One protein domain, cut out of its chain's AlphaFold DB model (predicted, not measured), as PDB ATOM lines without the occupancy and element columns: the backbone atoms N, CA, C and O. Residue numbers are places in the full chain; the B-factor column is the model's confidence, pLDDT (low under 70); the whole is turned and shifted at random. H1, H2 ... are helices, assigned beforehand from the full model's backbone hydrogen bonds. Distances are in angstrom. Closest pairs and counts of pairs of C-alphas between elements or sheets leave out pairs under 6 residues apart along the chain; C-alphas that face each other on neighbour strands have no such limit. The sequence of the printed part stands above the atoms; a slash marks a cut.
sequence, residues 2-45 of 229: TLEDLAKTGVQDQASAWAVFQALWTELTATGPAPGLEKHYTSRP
ATOM      1  N   THR A   2      65.022  -1.309 183.345       88.00
ATOM      2  CA  THR A   2      64.563  -0.052 182.740       88.00
ATOM      3  C   THR A   2      63.361  -0.312 181.823       88.00
ATOM      4  O   THR A   2      63.084  -1.459 181.469       88.00
ATOM      5  N   LEU A   3      62.645   0.742 181.410       89.31
ATOM      6  CA  LEU A   3      61.582   0.612 180.399       89.31
ATOM      7  C   LEU A   3      62.128   0.121 179.049       89.31
ATOM      8  O   LEU A   3      61.432  -0.572 178.312       89.31
ATOM      9  N   GLU A   4      63.389   0.431 178.749       93.06
ATOM     10  CA  GLU A   4      64.082  -0.067 177.563       93.06
ATOM     11  C   GLU A   4      64.297  -1.586 177.632       93.06
ATOM     12  O   GLU A   4      64.025  -2.292 176.662       93.06
ATOM     13  N   ASP A   5      64.724  -2.104 178.788       92.44
ATOM     14  CA  ASP A   5      64.902  -3.548 178.991       92.44
ATOM     15  C   ASP A   5      63.570  -4.301 178.841       92.44
ATOM     16  O   ASP A   5      63.519  -5.389 178.259       92.44
ATOM     17  N   LEU A   6      62.476  -3.700 179.327       91.50
ATOM     18  CA  LEU A   6      61.128  -4.238 179.154       91.50
ATOM     19  C   LEU A   6      60.766  -4.330 177.666       91.50
ATOM     20  O   LEU A   6      60.374  -5.399 177.203       91.50
ATOM     21  N   ALA A   7      60.969  -3.256 176.899       92.88
ATOM     22  CA  ALA A   7      60.698  -3.250 175.463       92.88
ATOM     23  C   ALA A   7      61.552  -4.283 174.703       92.88
ATOM     24  O   ALA A   7      61.024  -5.033 173.880       92.88
ATOM     25  N   LYS A   8      62.849  -4.392 175.022       93.75
ATOM     26  CA  LYS A   8      63.761  -5.385 174.425       93.75
ATOM     27  C   LYS A   8      63.293  -6.820 174.654       93.75
ATOM     28  O   LYS A   8      63.376  -7.636 173.740       93.75
ATOM     29  N   THR A   9      62.752  -7.112 175.834       92.50
ATOM     30  CA  THR A   9      62.205  -8.438 176.159       92.50
ATOM     31  C   THR A   9      61.025  -8.791 175.246       92.50
ATOM     32  O   THR A   9      60.961  -9.898 174.718       92.50
ATOM     33  N   GLY A  10      60.127  -7.834 174.986       91.31
ATOM     34  CA  GLY A  10      58.974  -8.039 174.099       91.31
ATOM     35  C   GLY A  10      59.340  -8.203 172.622       91.31
ATOM     36  O   GLY A  10      58.610  -8.852 171.882       91.31
ATOM     37  N   VAL A  11      60.476  -7.649 172.189       93.19
ATOM     38  CA  VAL A  11      60.993  -7.842 170.822       93.19
ATOM     39  C   VAL A  11      61.570  -9.249 170.635       93.19
ATOM     40  O   VAL A  11      61.483  -9.806 169.545       93.19
ATOM     41  N   GLN A  12      62.165  -9.822 171.683       93.75
ATOM     42  CA  GLN A  12      62.806 -11.139 171.617       93.75
ATOM     43  C   GLN A  12      61.803 -12.296 171.626       93.75
ATOM     44  O   GLN A  12      62.065 -13.321 170.999       93.75
ATOM     45  N   ASP A  13      60.669 -12.140 172.312       93.31
ATOM     46  CA  ASP A  13      59.633 -13.168 172.411       93.31
ATOM     47  C   ASP A  13      58.287 -12.685 171.859       93.31
ATOM     48  O   ASP A  13      57.561 -11.910 172.488       93.31
ATOM     49  N   GLN A  14      57.910 -13.218 170.693       91.06
ATOM     50  CA  GLN A  14      56.648 -12.900 170.031       91.06
ATOM     51  C   GLN A  14      55.419 -13.304 170.863       91.06
ATOM     52  O   GLN A  14      54.395 -12.620 170.793       91.06
ATOM     53  N   ALA A  15      55.490 -14.385 171.649       92.88
ATOM     54  CA  ALA A  15      54.348 -14.850 172.441       92.88
ATOM     55  C   ALA A  15      54.036 -13.886 173.595       92.88
ATOM     56  O   ALA A  15      52.868 -13.631 173.899       92.88
ATOM     57  N   SER A  16      55.076 -13.299 174.190       92.44
ATOM     58  CA  SER A  16      54.956 -12.318 175.272       92.44
ATOM     59  C   SER A  16      54.829 -10.872 174.785       92.44
ATOM     60  O   SER A  16      54.500  -9.996 175.585       92.44
ATOM     61  N   ALA A  17      55.038 -10.595 173.492       93.88
ATOM     62  CA  ALA A  17      55.113  -9.239 172.943       93.88
ATOM     63  C   ALA A  17      53.907  -8.352 173.306       93.88
ATOM     64  O   ALA A  17      54.081  -7.205 173.718       93.88
ATOM     65  N   TRP A  18      52.681  -8.880 173.211       94.44
ATOM     66  CA  TRP A  18      51.476  -8.121 173.562       94.44
ATOM     67  C   TRP A  18      51.384  -7.824 175.065       94.44
ATOM     68  O   TRP A  18      51.108  -6.690 175.447       94.44
ATOM     69  N   ALA A  19      51.663  -8.807 175.923       94.44
ATOM     70  CA  ALA A  19      51.635  -8.615 177.373       94.44
ATOM     71  C   ALA A  19      52.705  -7.608 177.829       94.44
ATOM     72  O   ALA A  19      52.443  -6.743 178.666       94.44
ATOM     73  N   VAL A  20      53.892  -7.671 177.221       95.19
ATOM     74  CA  VAL A  20      54.972  -6.704 177.446       95.19
ATOM     75  C   VAL A  20      54.563  -5.306 176.980       95.19
ATOM     76  O   VAL A  20      54.796  -4.340 177.702       95.19
ATOM     77  N   PHE A  21      53.908  -5.181 175.821       94.75
ATOM     78  CA  PHE A  21      53.373  -3.901 175.355       94.75
ATOM     79  C   PHE A  21      52.327  -3.331 176.322       94.75
ATOM     80  O   PHE A  21      52.372  -2.145 176.632       94.75
ATOM     81  N   GLN A  22      51.421  -4.161 176.848       93.94
ATOM     82  CA  GLN A  22      50.443  -3.724 177.848       93.94
ATOM     83  C   GLN A  22      51.129  -3.204 179.117       93.94
ATOM     84  O   GLN A  22      50.768  -2.132 179.600       93.94
ATOM     85  N   ALA A  23      52.147  -3.912 179.616       93.50
ATOM     86  CA  ALA A  23      52.935  -3.473 180.768       93.50
ATOM     87  C   ALA A  23      53.672  -2.150 180.487       93.50
ATOM     88  O   ALA A  23      53.636  -1.220 181.296       93.50
ATOM     89  N   LEU A  24      54.280  -2.023 179.305       93.31
ATOM     90  CA  LEU A  24      54.922  -0.784 178.873       93.31
ATOM     91  C   LEU A  24      53.912   0.371 178.816       93.31
ATOM     92  O   LEU A  24      54.182   1.449 179.338       93.31
ATOM     93  N   TRP A  25      52.727   0.146 178.244       92.62
ATOM     94  CA  TRP A  25      51.674   1.156 178.154       92.62
ATOM     95  C   TRP A  25      51.184   1.612 179.533       92.62
ATOM     96  O   TRP A  25      50.973   2.808 179.751       92.62
ATOM     97  N   THR A  26      51.057   0.688 180.492       91.31
ATOM     98  CA  THR A  26      50.697   1.041 181.875       91.31
ATOM     99  C   THR A  26      51.771   1.877 182.561       91.31
ATOM    100  O   THR A  26      51.436   2.812 183.281       91.31
ATOM    101  N   GLU A  27      53.049   1.611 182.295       90.81
ATOM    102  CA  GLU A  27      54.154   2.394 182.859       90.81
ATOM    103  C   GLU A  27      54.280   3.785 182.231       90.81
ATOM    104  O   GLU A  27      54.631   4.752 182.915       90.81
ATOM    105  N   LEU A  28      53.981   3.901 180.935       90.50
ATOM    106  CA  LEU A  28      53.970   5.176 180.217       90.50
ATOM    107  C   LEU A  28      52.801   6.067 180.654       90.50
ATOM    108  O   LEU A  28      52.958   7.283 180.753       90.50
ATOM    109  N   THR A  29      51.647   5.470 180.958       89.38
ATOM    110  CA  THR A  29      50.445   6.178 181.430       89.38
ATOM    111  C   THR A  29      50.326   6.232 182.960       89.38
ATOM    112  O   THR A  29      49.334   6.730 183.489       89.38
ATOM    113  N   ALA A  30      51.342   5.770 183.697       88.00
ATOM    114  CA  ALA A  30      51.369   5.837 185.154       88.00
ATOM    115  C   ALA A  30      51.395   7.296 185.635       88.00
ATOM    116  O   ALA A  30      52.277   8.058 185.237       88.00
ATOM    117  N   THR A  31      50.470   7.658 186.528       83.88
ATOM    118  CA  THR A  31      50.362   8.995 187.150       83.88
ATOM    119  C   THR A  31      51.000   9.091 188.532       83.88
ATOM    120  O   THR A  31      51.098  10.178 189.099       83.88
ATOM    121  N   GLY A  32      51.411   7.959 189.098       82.25
ATOM    122  CA  GLY A  32      52.010   7.889 190.419       82.25
ATOM    123  C   GLY A  32      52.993   6.728 190.549       82.25
ATOM    124  O   GLY A  32      53.046   5.861 189.670       82.25
ATOM    125  N   PRO A  33      53.780   6.715 191.636       78.44
ATOM    126  CA  PRO A  33      54.709   5.635 191.925       78.44
ATOM    127  C   PRO A  33      53.987   4.302 192.099       78.44
ATOM    128  O   PRO A  33      52.920   4.228 192.706       78.44
ATOM    129  N   ALA A  34      54.630   3.226 191.645       77.69
ATOM    130  CA  ALA A  34      54.270   1.892 192.092       77.69
ATOM    131  C   ALA A  34      54.504   1.771 193.617       77.69
ATOM    132  O   ALA A  34      55.452   2.381 194.136       77.69
ATOM    133  N   PRO A  35      53.689   0.978 194.342       74.25
ATOM    134  CA  PRO A  35      53.864   0.767 195.777       74.25
ATOM    135  C   PRO A  35      55.303   0.338 196.108       74.25
ATOM    136  O   PRO A  35      55.795  -0.655 195.578       74.25
ATOM    137  N   GLY A  36      55.992   1.103 196.962       72.50
ATOM    138  CA  GLY A  36      57.383   0.839 197.362       72.50
ATOM    139  C   GLY A  36      58.474   1.560 196.550       72.50
ATOM    140  O   GLY A  36      59.640   1.495 196.934       72.50
ATOM    141  N   LEU A  37      58.125   2.295 195.485       73.56
ATOM    142  CA  LEU A  37      59.064   3.065 194.643       73.56
ATOM    143  C   LEU A  37      58.838   4.589 194.708       73.56
ATOM    144  O   LEU A  37      59.294   5.343 193.848       73.56
ATOM    145  N   GLU A  38      58.176   5.057 195.764       74.88
ATOM    146  CA  GLU A  38      57.737   6.450 195.940       74.88
ATOM    147  C   GLU A  38      58.874   7.478 195.884       74.88
ATOM    148  O   GLU A  38      58.694   8.573 195.360       74.88
ATOM    149  N   LYS A  39      60.073   7.123 196.363       72.31
ATOM    150  CA  LYS A  39      61.209   8.056 196.480       72.31
ATOM    151  C   LYS A  39      61.862   8.447 195.151       72.31
ATOM    152  O   LYS A  39      62.574   9.445 195.110       72.31
ATOM    153  N   HIS A  40      61.657   7.673 194.086       72.12
ATOM    154  CA  HIS A  40      62.334   7.869 192.795       72.12
ATOM    155  C   HIS A  40      61.364   8.079 191.634       72.12
ATOM    156  O   HIS A  40      61.766   8.029 190.472       72.12
ATOM    157  N   TYR A  41      60.082   8.301 191.924       79.56
ATOM    158  CA  TYR A  41      59.103   8.507 190.874       79.56
ATOM    159  C   TYR A  41      59.134   9.945 190.364       79.56
ATOM    160  O   TYR A  41      58.798  10.894 191.070       79.56
ATOM    161  N   THR A  42      59.502  10.084 189.098       80.69
ATOM    162  CA  THR A  42      59.311  11.304 188.322       80.69
ATOM    163  C   THR A  42      58.035  11.188 187.502       80.69
ATOM    164  O   THR A  42      57.771  10.138 186.900       80.69
ATOM    165  N   SER A  43      57.271  12.283 187.450       83.62
ATOM    166  CA  SER A  43      56.109  12.394 186.568       83.62
ATOM    167  C   SER A  43      56.502  12.025 185.136       83.62
ATOM    168  O   SER A  43      57.588  12.377 184.663       83.62
ATOM    169  N   ARG A  44      55.654  11.231 184.484       87.81
ATOM    170  CA  ARG A  44      55.909  10.734 183.133       87.81
ATOM    171  C   ARG A  44      55.691  11.853 182.108       87.81
ATOM    172  O   ARG A  44      54.806  12.683 182.301       87.81
ATOM    173  N   PRO A  45      56.481  11.880 181.022       91.56
ATOM    174  CA  PRO A  45      56.303  12.873 179.973       91.56
ATOM    175  C   PRO A  45      54.980  12.661 179.212       91.56
ATOM    176  O   PRO A  45      54.464  11.538 179.181       91.56
TER     177      PRO A  45
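This is residues 2 to 45 of the 229 residues of an uncharacterized protein of Aspergillus calidoustus (UniProt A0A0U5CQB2). Picture a helical hairpin, H1 and H2 side by side and running opposite ways, with a long loop after H2 that extends the model beyond the open end of the hairpin. In that loop, residues 34 to 40 stick out, and the printed part then folds back to end at residue 45. There are 44 printed residues with two named helices, H1 then H2, and no named strand; the class is all helix. The whole is loose, with a radius of gyration of the C-alphas of 11.7 A, and elongated, spanning 33 by 19 by 15 A.

Start at Thr 2 and step to C-alpha 3 at (61.582, 0.612, 180.399), where H1 begins; it covers residues 3 to 12 and is 14.7 A from first to last C-alpha. After four residues, find C-alpha 17 at (55.113, -9.239, 172.943), where H2 begins. From there H2 runs through residues 17 to 28, 16.2 A long, to C-alpha 28 at (53.970, 5.176, 180.217). Residues 29 to 45 hold no named element.

Look first at the C-alphas of Gly 10 and Ala 17, 4.2 A apart, the closest of H1 and H2. The two helices touch, with 13 pairs of C-alphas within 8 A. They run opposite ways at a shallow tilt of 11 degrees, their centres 9.7 A apart. Joined by a tight link, they form a helical hairpin. In H1 and H2 every O i to N i+4 pair is within hydrogen-bond range.

The C-alphas of Gln 14 and Lys 39 are the two farthest apart, at 34.1 A. Residues 34 to 40 stand free. The printed part has no cut. Its mean pLDDT is 87.8, and no printed residue is under 70.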